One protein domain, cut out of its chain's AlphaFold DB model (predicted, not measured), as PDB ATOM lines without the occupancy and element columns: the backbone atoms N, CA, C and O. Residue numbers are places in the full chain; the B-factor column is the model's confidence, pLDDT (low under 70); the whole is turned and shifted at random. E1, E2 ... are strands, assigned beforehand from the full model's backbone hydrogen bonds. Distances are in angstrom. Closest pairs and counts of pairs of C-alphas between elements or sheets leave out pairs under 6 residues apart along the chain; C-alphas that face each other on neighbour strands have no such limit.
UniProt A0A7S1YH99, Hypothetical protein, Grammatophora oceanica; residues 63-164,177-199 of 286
ATOM      1  N   GLU A  63      32.274  51.513   2.636       92.62
ATOM      2  CA  GLU A  63      31.901  52.658   1.809       92.62
ATOM      3  C   GLU A  63      31.217  52.191   0.522       92.62
ATOM      4  O   GLU A  63      31.784  51.447  -0.280       92.62
ATOM      5  N   VAL A  64      29.984  52.640   0.287       92.06
ATOM      6  CA  VAL A  64      29.265  52.333  -0.956       92.06
ATOM      7  C   VAL A  64      29.767  53.243  -2.073       92.06
ATOM      8  O   VAL A  64      29.560  54.453  -2.039       92.06
ATOM      9  N   THR A  65      30.379  52.659  -3.104       90.62
ATOM     10  CA  THR A  65      30.987  53.416  -4.211       90.62
ATOM     11  C   THR A  65      30.060  53.573  -5.405       90.62
ATOM     12  O   THR A  65      30.047  54.617  -6.054       90.62
ATOM     13  N   SER A  66      29.242  52.559  -5.696       89.12
ATOM     14  CA  SER A  66      28.230  52.654  -6.749       89.12
ATOM     15  C   SER A  66      27.066  51.713  -6.492       89.12
ATOM     16  O   SER A  66      27.257  50.565  -6.093       89.12
ATOM     17  N   VAL A  67      25.865  52.169  -6.822       88.75
ATOM     18  CA  VAL A  67      24.677  51.328  -6.883       88.75
ATOM     19  C   VAL A  67      23.995  51.592  -8.209       88.75
ATOM     20  O   VAL A  67      23.697  52.736  -8.537       88.75
ATOM     21  N   TYR A  68      23.737  50.531  -8.965       84.75
ATOM     22  CA  TYR A  68      22.987  50.626 -10.208       84.75
ATOM     23  C   TYR A  68      21.912  49.550 -10.286       84.75
ATOM     24  O   TYR A  68      22.099  48.409  -9.855       84.75
ATOM     25  N   MET A  69      20.774  49.914 -10.870       85.81
ATOM     26  CA  MET A  69      19.695  48.986 -11.178       85.81
ATOM     27  C   MET A  69      19.246  49.171 -12.615       85.81
ATOM     28  O   MET A  69      19.076  50.290 -13.092       85.81
ATOM     29  N   LEU A  70      19.039  48.046 -13.285       87.12
ATOM     30  CA  LEU A  70      18.469  47.982 -14.618       87.12
ATOM     31  C   LEU A  70      17.229  47.105 -14.559       87.12
ATOM     32  O   LEU A  70      17.271  46.004 -14.012       87.12
ATOM     33  N   CYS A  71      16.138  47.598 -15.116       85.31
ATOM     34  CA  CYS A  71      14.884  46.887 -15.238       85.31
ATOM     35  C   CYS A  71      14.666  46.427 -16.669       85.31
ATOM     36  O   CYS A  71      15.010  47.119 -17.624       85.31
ATOM     37  N   ASP A  72      14.097  45.239 -16.767       83.62
ATOM     38  CA  ASP A  72      13.764  44.526 -17.979       83.62
ATOM     39  C   ASP A  72      12.255  44.240 -17.955       83.62
ATOM     40  O   ASP A  72      11.773  43.443 -17.141       83.62
ATOM     41  N   SER A  73      11.509  44.919 -18.834       68.50
ATOM     42  CA  SER A  73      10.061  44.747 -18.934       68.50
ATOM     43  C   SER A  73       9.668  43.602 -19.876       68.50
ATOM     44  O   SER A  73       9.939  43.693 -21.089       68.50
ATOM     45  N   PRO A  74       8.914  42.587 -19.398       59.41
ATOM     46  CA  PRO A  74       8.392  41.511 -20.233       59.41
ATOM     47  C   PRO A  74       7.344  42.072 -21.208       59.41
ATOM     48  O   PRO A  74       6.180  42.261 -20.872       59.41
ATOM     49  N   GLY A  75       7.764  42.393 -22.433       50.16
ATOM     50  CA  GLY A  75       6.892  42.965 -23.470       50.16
ATOM     51  C   GLY A  75       7.537  44.064 -24.311       50.16
ATOM     52  O   GLY A  75       7.035  44.383 -25.386       50.16
ATOM     53  N   THR A  76       8.686  44.598 -23.889       48.22
ATOM     54  CA  THR A  76       9.509  45.494 -24.721       48.22
ATOM     55  C   THR A  76      10.511  44.696 -25.553       48.22
ATOM     56  O   THR A  76      11.720  44.869 -25.465       48.22
ATOM     57  N   PHE A  77       9.990  43.772 -26.361       45.84
ATOM     58  CA  PHE A  77      10.799  43.006 -27.301       45.84
ATOM     59  C   PHE A  77      11.254  43.936 -28.434       45.84
ATOM     60  O   PHE A  77      10.422  44.483 -29.163       45.84
ATOM     61  N   TYR A  78      12.563  44.121 -28.611       49.84
ATOM     62  CA  TYR A  78      13.071  44.684 -29.859       49.84
ATOM     63  C   TYR A  78      12.806  43.666 -30.970       49.84
ATOM     64  O   TYR A  78      13.421  42.598 -31.010       49.84
ATOM     65  N   TYR A  79      11.889  43.987 -31.886       40.25
ATOM     66  CA  TYR A  79      11.758  43.243 -33.137       40.25
ATOM     67  C   TYR A  79      13.106  43.300 -33.873       40.25
ATOM     68  O   TYR A  79      13.446  44.318 -34.467       40.25
ATOM     69  N   GLY A  80      13.881  42.214 -33.793       42.91
ATOM     70  CA  GLY A  80      15.130  42.032 -34.535       42.91
ATOM     71  C   GLY A  80      16.380  41.706 -33.710       42.91
ATOM     72  O   GLY A  80      17.306  41.159 -34.295       42.91
ATOM     73  N   SER A  81      16.428  41.971 -32.396       53.88
ATOM     74  CA  SER A  81      17.655  41.740 -31.597       53.88
ATOM     75  C   SER A  81      17.561  40.619 -30.559       53.88
ATOM     76  O   SER A  81      18.590  40.200 -30.040       53.88
ATOM     77  N   GLY A  82      16.358  40.130 -30.232       48.09
ATOM     78  CA  GLY A  82      16.173  39.063 -29.236       48.09
ATOM     79  C   GLY A  82      16.583  39.439 -27.803       48.09
ATOM     80  O   GLY A  82      16.613  38.569 -26.937       48.09
ATOM     81  N   LYS A  83      16.893  40.718 -27.545       48.12
ATOM     82  CA  LYS A  83      17.340  41.232 -26.246       48.12
ATOM     83  C   LYS A  83      16.257  42.086 -25.593       48.12
ATOM     84  O   LYS A  83      15.522  42.820 -26.258       48.12
ATOM     85  N   TYR A  84      16.202  41.995 -24.273       55.41
ATOM     86  CA  TYR A  84      15.372  42.837 -23.435       55.41
ATOM     87  C   TYR A  84      16.016  44.212 -23.177       55.41
ATOM     88  O   TYR A  84      17.239  44.356 -23.215       55.41
ATOM     89  N   ARG A  85      15.199  45.243 -22.930       64.94
ATOM     90  CA  ARG A  85      15.653  46.635 -22.788       64.94
ATOM     91  C   ARG A  85      16.142  46.910 -21.361       64.94
ATOM     92  O   ARG A  85      15.315  47.104 -20.483       64.94
ATOM     93  N   ASN A  86      17.458  47.000 -21.151       73.75
ATOM     94  CA  ASN A  86      18.062  47.478 -19.899       73.75
ATOM     95  C   ASN A  86      17.683  48.951 -19.650       73.75
ATOM     96  O   ASN A  86      18.270  49.854 -20.241       73.75
ATOM     97  N   SER A  87      16.683  49.196 -18.806       75.62
ATOM     98  CA  SER A  87      16.116  50.524 -18.553       75.62
ATOM     99  C   SER A  87      16.343  50.967 -17.106       75.62
ATOM    100  O   SER A  87      16.190  50.172 -16.185       75.62
ATOM    101  N   ALA A  88      16.647  52.250 -16.887       77.62
ATOM    102  CA  ALA A  88      16.715  52.831 -15.540       77.62
ATOM    103  C   ALA A  88      15.326  52.961 -14.881       77.62
ATOM    104  O   ALA A  88      15.212  53.004 -13.660       77.62
ATOM    105  N   THR A  89      14.257  53.003 -15.684       81.56
ATOM    106  CA  THR A  89      12.875  52.991 -15.190       81.56
ATOM    107  C   THR A  89      12.298  51.583 -15.216       81.56
ATOM    108  O   THR A  89      12.469  50.878 -16.214       81.56
ATOM    109  N   CYS A  90      11.560  51.229 -14.172       81.94
ATOM    110  CA  CYS A  90      10.913  49.940 -13.964       81.94
ATOM    111  C   CYS A  90       9.394  50.065 -14.057       81.94
ATOM    112  O   CYS A  90       8.829  51.138 -13.846       81.94
ATOM    113  N   ARG A  91       8.729  48.948 -14.323       81.56
ATOM    114  CA  ARG A  91       7.283  48.755 -14.185       81.56
ATOM    115  C   ARG A  91       7.011  47.562 -13.276       81.56
ATOM    116  O   ARG A  91       7.883  46.729 -13.032       81.56
ATOM    117  N   ALA A  92       5.783  47.473 -12.773       80.44
ATOM    118  CA  ALA A  92       5.341  46.283 -12.056       80.44
ATOM    119  C   ALA A  92       5.458  45.044 -12.964       80.44
ATOM    120  O   ALA A  92       5.051  45.084 -14.126       80.44
ATOM    121  N   GLY A  93       6.008  43.950 -12.435       78.62
ATOM    122  CA  GLY A  93       6.302  42.733 -13.196       78.62
ATOM    123  C   GLY A  93       7.649  42.726 -13.927       78.62
ATOM    124  O   GLY A  93       8.026  41.677 -14.454       78.62
ATOM    125  N   ASP A  94       8.395  43.836 -13.941       84.06
ATOM    126  CA  ASP A  94       9.728  43.871 -14.547       84.06
ATOM    127  C   ASP A  94      10.719  43.013 -13.763       84.06
ATOM    128  O   ASP A  94      10.714  42.970 -12.526       84.06
ATOM    129  N   LYS A  95      11.632  42.376 -14.495       86.81
ATOM    130  CA  LYS A  95      12.816  41.767 -13.907       86.81
ATOM    131  C   LYS A  95      13.854  42.860 -13.679       86.81
ATOM    132  O   LYS A  95      14.344  43.470 -14.619       86.81
ATOM    133  N   ALA A  96      14.219  43.101 -12.432       88.38
ATOM    134  CA  ALA A  96      15.269  44.033 -12.066       88.38
ATOM    135  C   ALA A  96      16.586  43.288 -11.828       88.38
ATOM    136  O   ALA A  96      16.625  42.247 -11.170       88.38
ATOM    137  N   LYS A  97      17.685  43.846 -12.332       90.38
ATOM    138  CA  LYS A  97      19.056  43.476 -11.987       90.38
ATOM    139  C   LYS A  97      19.680  44.632 -11.224       90.38
ATOM    140  O   LYS A  97      19.855  45.713 -11.775       90.38
ATOM    141  N   ILE A  98      20.050  44.380  -9.978       91.25
ATOM    142  CA  ILE A  98      20.798  45.316  -9.147       91.25
ATOM    143  C   ILE A  98      22.260  44.907  -9.103       91.25
ATOM    144  O   ILE A  98      22.590  43.719  -9.091       91.25
ATOM    145  N   THR A  99      23.142  45.892  -9.060       92.75
ATOM    146  CA  THR A  99      24.538  45.672  -8.722       92.75
ATOM    147  C   THR A  99      25.022  46.782  -7.808       92.75
ATOM    148  O   THR A  99      24.753  47.962  -8.022       92.75
ATOM    149  N   LEU A 100      25.708  46.358  -6.763       94.12
ATOM    150  CA  LEU A 100      26.215  47.167  -5.676       94.12
ATOM    151  C   LEU A 100      27.726  46.967  -5.639       94.12
ATOM    152  O   LEU A 100      28.182  45.830  -5.526       94.12
ATOM    153  N   THR A 101      28.474  48.057  -5.729       94.25
ATOM    154  CA  THR A 101      29.924  48.086  -5.531       94.25
ATOM    155  C   THR A 101      30.214  48.881  -4.273       94.25
ATOM    156  O   THR A 101      29.610  49.932  -4.040       94.25
ATOM    157  N   PHE A 102      31.115  48.360  -3.458       95.06
ATOM    158  CA  PHE A 102      31.518  48.967  -2.201       95.06
ATOM    159  C   PHE A 102      32.964  48.598  -1.887       95.06
ATOM    160  O   PHE A 102      33.475  47.587  -2.377       95.06
ATOM    161  N   ASP A 103      33.581  49.403  -1.039       94.81
ATOM    162  CA  ASP A 103      34.926  49.191  -0.537       94.81
ATOM    163  C   ASP A 103      34.871  48.908   0.963       94.81
ATOM    164  O   ASP A 103      34.187  49.591   1.722       94.81
ATOM    165  N   ILE A 104      35.587  47.873   1.392       94.94
ATOM    166  CA  ILE A 104      35.923  47.675   2.800       94.94
ATOM    167  C   ILE A 104      37.221  48.450   3.035       94.94
ATOM    168  O   ILE A 104      38.250  48.114   2.440       94.94
ATOM    169  N   VAL A 105      37.159  49.501   3.854       93.00
ATOM    170  CA  VAL A 105      38.267  50.452   4.048       93.00
ATOM    171  C   VAL A 105      39.390  49.836   4.888       93.00
ATOM    172  O   VAL A 105      40.571  50.040   4.602       93.00
ATOM    173  N   GLU A 106      39.026  49.040   5.893       91.69
ATOM    174  CA  GLU A 106      39.940  48.343   6.801       91.69
ATOM    175  C   GLU A 106      39.477  46.905   7.062       91.69
ATOM    176  O   GLU A 106      38.287  46.609   6.973       91.69
ATOM    177  N   ASP A 107      40.414  46.005   7.377       92.19
ATOM    178  CA  ASP A 107      40.097  44.604   7.669       92.19
ATOM    179  C   ASP A 107      39.090  44.512   8.824       92.19
ATOM    180  O   ASP A 107      39.342  44.981   9.936       92.19
ATOM    181  N   LEU A 108      37.949  43.867   8.574       90.56
ATOM    182  CA  LEU A 108      36.910  43.682   9.584       90.56
ATOM    183  C   LEU A 108      37.224  42.444  10.436       90.56
ATOM    184  O   LEU A 108      36.541  41.422  10.344       90.56
ATOM    185  N   GLU A 109      38.307  42.512  11.217       81.38
ATOM    186  CA  GLU A 109      38.748  41.419  12.093       81.38
ATOM    187  C   GLU A 109      37.585  40.950  12.993       81.38
ATOM    188  O   GLU A 109      37.008  41.731  13.748       81.38
ATOM    189  N   ASP A 110      37.226  39.667  12.881       75.38
ATOM    190  CA  ASP A 110      36.151  38.985  13.622       75.38
ATOM    191  C   ASP A 110      34.703  39.472  13.384       75.38
ATOM    192  O   ASP A 110      33.780  38.962  14.030       75.38
ATOM    193  N   ALA A 111      34.455  40.382  12.437       79.75
ATOM    194  CA  ALA A 111      33.092  40.784  12.087       79.75
ATOM    195  C   ALA A 111      32.498  39.889  10.982       79.75
ATOM    196  O   ALA A 111      33.150  39.581   9.984       79.75
ATOM    197  N   ASP A 112      31.221  39.518  11.126       89.25
ATOM    198  CA  ASP A 112      30.416  38.915  10.053       89.25
ATOM    199  C   ASP A 112      29.380  39.945   9.571       89.25
ATOM    200  O   ASP A 112      28.260  39.981  10.095       89.25
ATOM    201  N   PRO A 113      29.759  40.851   8.646       92.69
ATOM    202  CA  PRO A 113      28.895  41.942   8.217       92.69
ATOM    203  C   PRO A 113      27.588  41.418   7.622       92.69
ATOM    204  O   PRO A 113      27.580  40.558   6.738       92.69
ATOM    205  N   LEU A 114      26.469  41.977   8.066       95.06
ATOM    206  CA  LEU A 114      25.137  41.682   7.554       95.06
ATOM    207  C   LEU A 114      24.700  42.784   6.588       95.06
ATOM    208  O   LEU A 114      24.701  43.963   6.929       95.06
ATOM    209  N   LEU A 115      24.297  42.389   5.382       95.62
ATOM    210  CA  LEU A 115      23.778  43.267   4.340       95.62
ATOM    211  C   LEU A 115      22.249  43.302   4.375       95.62
ATOM    212  O   LEU A 115      21.575  42.272   4.258       95.62
ATOM    213  N   THR A 116      21.706  44.513   4.411       94.94
ATOM    214  CA  THR A 116      20.319  44.789   4.042       94.94
ATOM    215  C   THR A 116      20.292  45.654   2.789       94.94
ATOM    216  O   THR A 116      20.875  46.732   2.751       94.94
ATOM    217  N   LEU A 117      19.596  45.172   1.760       93.88
ATOM    218  CA  LEU A 117      19.453  45.849   0.475       93.88
ATOM    219  C   LEU A 117      17.977  45.929   0.118       93.88
ATOM    220  O   LEU A 117      17.298  44.900   0.021       93.88
ATOM    221  N   LYS A 118      17.488  47.146  -0.095       92.12
ATOM    222  CA  LYS A 118      16.090  47.408  -0.420       92.12
ATOM    223  C   LYS A 118      15.984  48.277  -1.657       92.12
ATOM    224  O   LYS A 118      16.787  49.178  -1.869       92.12
ATOM    225  N   ALA A 119      14.949  48.017  -2.438       89.12
ATOM    226  CA  ALA A 119      14.550  48.841  -3.559       89.12
ATOM    227  C   ALA A 119      13.138  49.362  -3.316       89.12
ATOM    228  O   ALA A 119      12.244  48.595  -2.968       89.12
ATOM    229  N   LYS A 120      12.930  50.657  -3.505       86.94
ATOM    230  CA  LYS A 120      11.666  51.347  -3.280       86.94
ATOM    231  C   LYS A 120      11.214  52.016  -4.572       86.94
ATOM    232  O   LYS A 120      11.930  52.846  -5.121       86.94
ATOM    233  N   GLY A 121      10.044  51.632  -5.060       82.00
ATOM    234  CA  GLY A 121       9.324  52.335  -6.117       82.00
ATOM    235  C   GLY A 121       8.354  53.363  -5.531       82.00
ATOM    236  O   GLY A 121       8.395  53.674  -4.340       82.00
ATOM    237  N   ASP A 122       7.439  53.861  -6.360       76.06
ATOM    238  CA  ASP A 122       6.487  54.903  -5.949       76.06
ATOM    239  C   ASP A 122       5.486  54.423  -4.885       76.06
ATOM    240  O   ASP A 122       5.095  55.186  -4.000       76.06
ATOM    241  N   SER A 123       5.080  53.154  -4.946       69.88
ATOM    242  CA  SER A 123       4.065  52.574  -4.055       69.88
ATOM    243  C   SER A 123       4.503  51.303  -3.330       69.88
ATOM    244  O   SER A 123       3.782  50.833  -2.454       69.88
ATOM    245  N   GLU A 124       5.659  50.736  -3.679       75.62
ATOM    246  CA  GLU A 124       6.106  49.432  -3.184       75.62
ATOM    247  C   GLU A 124       7.580  49.448  -2.768       75.62
ATOM    248  O   GLU A 124       8.402  50.147  -3.355       75.62
ATOM    249  N   GLU A 125       7.919  48.649  -1.756       84.50
ATOM    250  CA  GLU A 125       9.294  48.378  -1.332       84.50
ATOM    251  C   GLU A 125       9.552  46.873  -1.432       84.50
ATOM    252  O   GLU A 125       8.813  46.064  -0.872       84.50
ATOM    253  N   VAL A 126      10.631  46.501  -2.112       88.00
ATOM    254  CA  VAL A 126      11.122  45.129  -2.213       88.00
ATOM    255  C   VAL A 126      12.408  45.015  -1.406       88.00
ATOM    256  O   VAL A 126      13.368  45.760  -1.609       88.00
ATOM    257  N   THR A 127      12.446  44.061  -0.478       91.50
ATOM    258  CA  THR A 127      13.679  43.703   0.234       91.50
ATOM    259  C   THR A 127      14.406  42.613  -0.549       91.50
ATOM    260  O   THR A 127      13.906  41.497  -0.646       91.50
ATOM    261  N   ILE A 128      15.577  42.938  -1.096       92.50
ATOM    262  CA  ILE A 128      16.391  42.041  -1.934       92.50
ATOM    263  C   ILE A 128      17.279  41.166  -1.048       92.50
ATOM    264  O   ILE A 128      17.334  39.950  -1.217       92.50
ATOM    265  N   TYR A 129      17.931  41.787  -0.066       94.12
ATOM    266  CA  TYR A 129      18.653  41.106   1.002       94.12
ATOM    267  C   TYR A 129      18.150  41.623   2.343       94.12
ATOM    268  O   TYR A 129      17.977  42.829   2.529       94.12
ATOM    269  N   ARG A 130      17.911  40.707   3.280       93.38
ATOM    270  CA  ARG A 130      17.520  41.015   4.657       93.38
ATOM    271  C   ARG A 130      18.518  40.352   5.589       93.38
ATOM    272  O   ARG A 130      18.494  39.127   5.690       93.38
ATOM    273  N   ASN A 131      19.348  41.152   6.254       92.94
ATOM    274  CA  ASN A 131      20.359  40.686   7.208       92.94
ATOM    275  C   ASN A 131      21.185  39.512   6.649       92.94
ATOM    276  O   ASN A 131      21.406  38.507   7.323       92.94
ATOM    277  N   ALA A 132      21.558  39.592   5.371       95.06
ATOM    278  CA  ALA A 132      22.260  38.511   4.700       95.06
ATOM    279  C   ALA A 132      23.752  38.594   5.029       95.06
ATOM    280  O   ALA A 132      24.348  39.654   4.867       95.06
ATOM    281  N   ARG A 133      24.362  37.489   5.466       95.31
ATOM    282  CA  ARG A 133      25.795  37.451   5.794       95.31
ATOM    283  C   ARG A 133      26.623  37.739   4.545       95.31
ATOM    284  O   ARG A 133      26.672  36.911   3.635       95.31
ATOM    285  N   LEU A 134      27.243  38.914   4.498       95.12
ATOM    286  CA  LEU A 134      27.865  39.490   3.309       95.12
ATOM    287  C   LEU A 134      28.921  38.552   2.725       95.12
ATOM    288  O   LEU A 134      28.864  38.238   1.538       95.12
ATOM    289  N   CYS A 135      29.823  38.035   3.563       94.00
ATOM    290  CA  CYS A 135      30.917  37.168   3.123       94.00
ATOM    291  C   CYS A 135      30.476  35.775   2.646       94.00
ATOM    292  O   CYS A 135      31.273  35.054   2.051       94.00
ATOM    293  N   TYR A 136      29.214  35.401   2.870       94.38
ATOM    294  CA  TYR A 136      28.638  34.123   2.439       94.38
ATOM    295  C   TYR A 136      27.678  34.280   1.255       94.38
ATOM    296  O   TYR A 136      27.073  33.303   0.806       94.38
ATOM    297  N   LEU A 137      27.522  35.496   0.729       94.38
ATOM    298  CA  LEU A 137      26.744  35.720  -0.479       94.38
ATOM    299  C   LEU A 137      27.475  35.107  -1.674       94.38
ATOM    300  O   LEU A 137      28.522  35.591  -2.087       94.38
ATOM    301  N   GLY A 138      26.878  34.096  -2.310       93.50
ATOM    302  CA  GLY A 138      27.422  33.513  -3.547       93.50
ATOM    303  C   GLY A 138      27.491  34.498  -4.726       93.50
ATOM    304  O   GLY A 138      28.125  34.220  -5.740       93.50
ATOM    305  N   THR A 139      26.836  35.653  -4.601       93.88
ATOM    306  CA  THR A 139      26.862  36.757  -5.565       93.88
ATOM    307  C   THR A 139      27.953  37.788  -5.284       93.88
ATOM    308  O   THR A 139      28.166  38.663  -6.127       93.88
ATOM    309  N   LEU A 140      28.633  37.701  -4.134       95.75
ATOM    310  CA  LEU A 140      29.758  38.558  -3.785       95.75
ATOM    311  C   LEU A 140      30.977  38.166  -4.620       95.75
ATOM    312  O   LEU A 140      31.390  37.007  -4.659       95.75
ATOM    313  N   LYS A 141      31.583  39.155  -5.267       95.50
ATOM    314  CA  LYS A 141      32.842  39.017  -5.997       95.50
ATOM    315  C   LYS A 141      33.813  40.070  -5.501       95.50
ATOM    316  O   LYS A 141      33.447  41.237  -5.407       95.50
ATOM    317  N   SER A 142      35.043  39.667  -5.205       94.44
ATOM    318  CA  SER A 142      36.115  40.633  -4.987       94.44
ATOM    319  C   SER A 142      36.656  41.105  -6.329       94.44
ATOM    320  O   SER A 142      37.008  40.292  -7.186       94.44
ATOM    321  N   THR A 143      36.739  42.419  -6.490       89.75
ATOM    322  CA  THR A 143      37.345  43.070  -7.655       89.75
ATOM    323  C   THR A 143      38.850  43.267  -7.444       89.75
ATOM    324  O   THR A 143      39.613  43.255  -8.405       89.75
ATOM    325  N   SER A 144      39.298  43.377  -6.189       85.69
ATOM    326  CA  SER A 144      40.719  43.465  -5.814       85.69
ATOM    327  C   SER A 144      41.417  42.104  -5.679       85.69
ATOM    328  O   SER A 144      42.642  42.055  -5.594       85.69
ATOM    329  N   GLY A 145      40.661  41.000  -5.642       86.31
ATOM    330  CA  GLY A 145      41.173  39.658  -5.337       86.31
ATOM    331  C   GLY A 145      41.313  39.361  -3.837       86.31
ATOM    332  O   GLY A 145      41.831  38.305  -3.475       86.31
ATOM    333  N   SER A 146      40.847  40.266  -2.972       87.44
ATOM    334  CA  SER A 146      40.801  40.100  -1.516       87.44
ATOM    335  C   SER A 146      39.757  39.054  -1.098       87.44
ATOM    336  O   SER A 146      38.707  38.902  -1.725       87.44
ATOM    337  N   SER A 147      40.011  38.339  -0.003       90.62
ATOM    338  CA  SER A 147      39.000  37.499   0.648       90.62
ATOM    339  C   SER A 147      38.164  38.336   1.613       90.62
ATOM    340  O   SER A 147      38.733  39.000   2.474       90.62
ATOM    341  N   CYS A 148      36.835  38.254   1.537       90.25
ATOM    342  CA  CYS A 148      35.959  38.880   2.535       90.25
ATOM    343  C   CYS A 148      36.266  38.314   3.939       90.25
ATOM    344  O   CYS A 148      36.430  37.100   4.069       90.25
ATOM    345  N   ALA A 149      36.378  39.115   5.002       92.81
ATOM    346  CA  ALA A 149      36.073  40.549   5.119       92.81
ATOM    347  C   ALA A 149      37.308  41.485   5.097       92.81
ATOM    348  O   ALA A 149      37.308  42.519   5.761       92.81
ATOM    349  N   ALA A 150      38.371  41.129   4.370       94.12
ATOM    350  CA  ALA A 150      39.564  41.969   4.258       94.12
ATOM    351  C   ALA A 150      39.301  43.252   3.453       94.12
ATOM    352  O   ALA A 150      38.400  43.297   2.608       94.12
ATOM    353  N   ALA A 151      40.140  44.262   3.652       94.81
ATOM    354  CA  ALA A 151      40.103  45.510   2.917       94.81
ATOM    355  C   ALA A 151      40.216  45.276   1.401       94.81
ATOM    356  O   ALA A 151      40.981  44.429   0.907       94.81
ATOM    357  N   GLY A 152      39.426  46.027   0.641       94.06
ATOM    358  CA  GLY A 152      39.373  45.919  -0.811       94.06
ATOM    359  C   GLY A 152      38.002  46.220  -1.397       94.06
ATOM    360  O   GLY A 152      37.047  46.511  -0.683       94.06
ATOM    361  N   SER A 153      37.927  46.116  -2.722       94.88
ATOM    362  CA  SER A 153      36.722  46.419  -3.491       94.88
ATOM    363  C   SER A 153      35.924  45.163  -3.790       94.88
ATOM    364  O   SER A 153      36.467  44.148  -4.250       94.88
ATOM    365  N   TYR A 154      34.616  45.259  -3.597       96.12
ATOM    366  CA  TYR A 154      33.687  44.153  -3.746       96.12
ATOM    367  C   TYR A 154      32.461  44.558  -4.550       96.12
ATOM    368  O   TYR A 154      32.027  45.708  -4.552       96.12
ATOM    369  N   THR A 155      31.869  43.571  -5.213       96.12
ATOM    370  CA  THR A 155      30.649  43.738  -5.992       96.12
ATOM    371  C   THR A 155      29.655  42.638  -5.650       96.12
ATOM    372  O   THR A 155      30.000  41.458  -5.637       96.12
ATOM    373  N   VAL A 156      28.401  43.015  -5.419       96.19
ATOM    374  CA  VAL A 156      27.256  42.111  -5.264       96.19
ATOM    375  C   VAL A 156      26.283  42.386  -6.397       96.19
ATOM    376  O   VAL A 156      25.884  43.527  -6.607       96.19
ATOM    377  N   SER A 157      25.866  41.348  -7.121       94.19
ATOM    378  CA  SER A 157      24.831  41.465  -8.154       94.19
ATOM    379  C   SER A 157      23.676  40.519  -7.865       94.19
ATOM    380  O   SER A 157      23.892  39.349  -7.563       94.19
ATOM    381  N   SER A 158      22.446  41.015  -7.957       92.94
ATOM    382  CA  SER A 158      21.242  40.223  -7.711       92.94
ATOM    383  C   SER A 158      20.175  40.519  -8.755       92.94
ATOM    384  O   SER A 158      20.171  41.579  -9.385       92.94
ATOM    385  N   GLN A 159      19.275  39.564  -8.955       91.44
ATOM    386  CA  GLN A 159      18.124  39.701  -9.836       91.44
ATOM    387  C   GLN A 159      16.856  39.399  -9.048       91.44
ATOM    388  O   GLN A 159      16.815  38.438  -8.282       91.44
ATOM    389  N   PHE A 160      15.819  40.200  -9.250       89.00
ATOM    390  CA  PHE A 160      14.513  40.008  -8.628       89.00
ATOM    391  C   PHE A 160      13.411  40.484  -9.574       89.00
ATOM    392  O   PHE A 160      13.689  41.146 -10.568       89.00
ATOM    393  N   TYR A 161      12.163  40.135  -9.282       86.62
ATOM    394  CA  TYR A 161      11.009  40.670 -10.001       86.62
ATOM    395  C   TYR A 161      10.318  41.719  -9.138       86.62
ATOM    396  O   TYR A 161      10.131  41.505  -7.938       86.62
ATOM    397  N   TRP A 162       9.925  42.836  -9.746       83.81
ATOM    398  CA  TRP A 162       8.996  43.763  -9.114       83.81
ATOM    399  C   TRP A 162       7.634  43.087  -8.993       83.81
ATOM    400  O   TRP A 162       7.080  42.611  -9.986       83.81
ATOM    401  N   SER A 163       7.122  43.005  -7.764       72.12
ATOM    402  CA  SER A 163       5.842  42.355  -7.487       72.12
ATOM    403  C   SER A 163       4.700  43.021  -8.265       72.12
ATOM    404  O   SER A 163       4.764  44.192  -8.632       72.12
ATOM    405  N   ASN A 164       3.650  42.248  -8.534       61.81
ATOM    406  CA  ASN A 164       2.373  42.741  -9.059       61.81
ATOM    407  C   ASN A 164       1.230  42.472  -8.059       61.81
ATOM    408  O   ASN A 164       0.054  42.455  -8.416       61.81
ATOM    409  N   SER A 177      11.230  55.297 -11.329       83.19
ATOM    410  CA  SER A 177      12.670  55.158 -11.085       83.19
ATOM    411  C   SER A 177      12.873  54.629  -9.665       83.19
ATOM    412  O   SER A 177      12.501  55.324  -8.719       83.19
ATOM    413  N   PRO A 178      13.418  53.416  -9.478       84.25
ATOM    414  CA  PRO A 178      13.583  52.842  -8.154       84.25
ATOM    415  C   PRO A 178      14.645  53.608  -7.359       84.25
ATOM    416  O   PRO A 178      15.701  53.966  -7.875       84.25
ATOM    417  N   TYR A 179      14.371  53.812  -6.078       86.25
ATOM    418  CA  TYR A 179      15.328  54.275  -5.085       86.25
ATOM    419  C   TYR A 179      15.914  53.075  -4.345       86.25
ATOM    420  O   TYR A 179      15.180  52.158  -3.979       86.25
ATOM    421  N   ILE A 180      17.222  53.062  -4.106       90.19
ATOM    422  CA  ILE A 180      17.899  51.915  -3.496       90.19
ATOM    423  C   ILE A 180      18.534  52.356  -2.191       90.19
ATOM    424  O   ILE A 180      19.317  53.304  -2.195       90.19
ATOM    425  N   SER A 181      18.227  51.644  -1.108       92.25
ATOM    426  CA  SER A 181      18.880  51.823   0.186       92.25
ATOM    427  C   SER A 181      19.703  50.598   0.561       92.25
ATOM    428  O   SER A 181      19.302  49.448   0.343       92.25
ATOM    429  N   VAL A 182      20.882  50.868   1.115       93.81
ATOM    430  CA  VAL A 182      21.892  49.875   1.472       93.81
ATOM    431  C   VAL A 182      22.295  50.115   2.915       93.81
ATOM    432  O   VAL A 182      22.533  51.252   3.311       93.81
ATOM    433  N   GLY A 183      22.396  49.048   3.695       93.88
ATOM    434  CA  GLY A 183      22.896  49.115   5.058       93.88
ATOM    435  C   GLY A 183      23.727  47.899   5.409       93.88
ATOM    436  O   GLY A 183      23.353  46.772   5.068       93.88
ATOM    437  N   TYR A 184      24.824  48.145   6.112       94.19
ATOM    438  CA  TYR A 184      25.706  47.135   6.664       94.19
ATOM    439  C   TYR A 184      25.704  47.254   8.177       94.19
ATOM    440  O   TYR A 184      25.843  48.350   8.717       94.19
ATOM    441  N   HIS A 185      25.553  46.127   8.859       92.25
ATOM    442  CA  HIS A 185      25.607  46.111  10.312       92.25
ATOM    443  C   HIS A 185      26.224  44.837  10.869       92.25
ATOM    444  O   HIS A 185      26.250  43.799  10.204       92.25
ATOM    445  N   GLU A 186      26.678  44.893  12.112       89.38
ATOM    446  CA  GLU A 186      27.062  43.708  12.871       89.38
ATOM    447  C   GLU A 186      25.830  42.939  13.389       89.38
ATOM    448  O   GLU A 186      24.740  43.485  13.590       89.38
ATOM    449  N   GLU A 187      25.994  41.641  13.674       85.81
ATOM    450  CA  GLU A 187      24.935  40.810  14.279       85.81
ATOM    451  C   GLU A 187      24.504  41.330  15.663       85.81
ATOM    452  O   GLU A 187      23.356  41.159  16.078       85.81
ATOM    453  N   LYS A 188      25.409  42.014  16.372       83.62
ATOM    454  CA  LYS A 188      25.159  42.558  17.709       83.62
ATOM    455  C   LYS A 188      24.224  43.775  17.707       83.62
ATOM    456  O   LYS A 188      23.544  43.994  18.709       83.62
ATOM    457  N   ASN A 189      24.165  44.519  16.602       76.31
ATOM    458  CA  ASN A 189      23.413  45.769  16.472       76.31
ATOM    459  C   ASN A 189      22.482  45.732  15.241       76.31
ATOM    460  O   ASN A 189      22.696  46.454  14.275       76.31
ATOM    461  N   PRO A 190      21.407  44.923  15.246       73.69
ATOM    462  CA  PRO A 190      20.570  44.717  14.058       73.69
ATOM    463  C   PRO A 190      19.754  45.945  13.619       73.69
ATOM    464  O   PRO A 190      19.204  45.959  12.517       73.69
ATOM    465  N   ASP A 191      19.624  46.951  14.485       76.06
ATOM    466  CA  ASP A 191      18.752  48.106  14.261       76.06
ATOM    467  C   ASP A 191      19.481  49.337  13.695       76.06
ATOM    468  O   ASP A 191      18.808  50.264  13.233       76.06
ATOM    469  N   VAL A 192      20.821  49.338  13.694       82.38
ATOM    470  CA  VAL A 192      21.684  50.460  13.282       82.38
ATOM    471  C   VAL A 192      22.700  49.964  12.259       82.38
ATOM    472  O   VAL A 192      23.234  48.873  12.415       82.38
ATOM    473  N   TYR A 193      22.967  50.751  11.218       85.81
ATOM    474  CA  TYR A 193      23.981  50.434  10.214       85.81
ATOM    475  C   TYR A 193      25.354  50.955  10.655       85.81
ATOM    476  O   TYR A 193      25.827  51.982  10.173       85.81
ATOM    477  N   ASP A 194      25.952  50.244  11.614       86.94
ATOM    478  CA  ASP A 194      27.221  50.575  12.286       86.94
ATOM    479  C   ASP A 194      28.476  50.298  11.448       86.94
ATOM    480  O   ASP A 194      29.553  50.825  11.715       86.94
ATOM    481  N   LEU A 195      28.352  49.512  10.380       90.56
ATOM    482  CA  LEU A 195      29.460  49.282   9.450       90.56
ATOM    483  C   LEU A 195      29.424  50.225   8.244       90.56
ATOM    484  O   LEU A 195      30.415  50.319   7.524       90.56
ATOM    485  N   GLY A 196      28.311  50.928   8.029       91.62
ATOM    486  CA  GLY A 196      28.122  51.848   6.914       91.62
ATOM    487  C   GLY A 196      26.849  51.589   6.124       91.62
ATOM    488  O   GLY A 196      26.072  50.670   6.391       91.62
ATOM    489  N   GLY A 197      26.626  52.399   5.101       90.62
ATOM    490  CA  GLY A 197      25.433  52.311   4.276       90.62
ATOM    491  C   GLY A 197      25.334  53.464   3.296       90.62
ATOM    492  O   GLY A 197      26.167  54.367   3.273       90.62
ATOM    493  N   ALA A 198      24.290  53.418   2.481       90.75
ATOM    494  CA  ALA A 198      23.937  54.506   1.593       90.75
ATOM    495  C   ALA A 198      22.425  54.643   1.507       90.75
ATOM    496  O   ALA A 198      21.689  53.649   1.575       90.75
ATOM    497  N   ASN A 199      21.969  55.875   1.282       88.38
ATOM    498  CA  ASN A 199      20.576  56.187   0.995       88.38
ATOM    499  C   ASN A 199      19.630  55.737   2.129       88.38
ATOM    500  O   ASN A 199      18.513  55.271   1.883       88.38
TER     501      ASN A 199
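Overview. This is residues 63 to 164 and 177 to 199 of the 286 residues of the protein "Hypothetical protein" of Grammatophora oceanica (UniProt A0A7S1YH99). Two four-stranded sheets lie face to face as a sandwich, their strands crossed at 44 degrees: E1, E2, E6 and E5 form one layer, E4, E3, E7 and E8 the other. The long loop of residues 73 to 94, between E1 and E2, reaches out beyond one end of the first sheet. The printed part has 125 residues with eight named strands, E1 to E8 along the chain, and no named helix; both sheets are antiparallel, in the orders E1 - E2 - E6 - E5 and E4 - E3 - E7 - E8. The class is all strand, though under half of the residues, 59 of 125, are in named elements. The whole is compact, with a radius of gyration of the C-alphas of 15.9 A, yet elongated in outline, spanning 52 by 32 by 20 A.

Arrangement. E1, residues 63 to 72, and E2, residues 95 to 104, form an antiparallel hairpin at 170 degrees, with N 68 and O 99 within hydrogen-bond range at 2.9 A. E3, residues 114 to 120, and E4, residues 125 to 133, form a hairpin in the other sheet, with N 128 and O 117 at 2.8 A. E5, residues 140 to 142, and E6, residues 152 to 161, form a hairpin back in the first sheet, with N 141 and O 155 at 2.8 A. E6 is also the antiparallel neighbour of E2 at 163 degrees, with N 100 and O 156 at 2.8 A. E7, residues 179 to 185, is the antiparallel neighbour of E3, with N 116 and O 183 at 2.9 A. E7 forms a hairpin with E8, residues 196 to 198, where N 184 and O 196 are 2.8 A apart. Between the sheets, the closest C-alphas of E1 and E8, those of Val 64 and Ala 198, are 6.3 A apart. E2 and E7 are apart, 8 A or more between C-alphas. The first sheet is twisted, with C-alphas up to 4.7 A off its best plane.

Along the chain. E1 begins at C-alpha 63 (31.901, 52.658, 1.809) and is 28.0 A long. E2 is 29.1 A, E3 19.8 A and E4 21.0 A long. E5 has three residues. E6 measures 30.3 A and ends at C-alpha 161 (11.009, 40.670, -10.001). E7 measures 20.2 A; E8 has three residues and ends at C-alpha 198 (23.937, 54.506, 1.593).

Size, cuts and confidence. The two C-alphas farthest apart, those of Gly 80 and Lys 188, are 53.2 A apart. The link from E1 to E2 is long. Residues 165 to 176 are not printed, and C-alphas 164 and 177 stand 16.3 A apart across the cut. Mean pLDDT of the printed part is 84.6; it is under 70 at residues 73 to 85, 123 and 164.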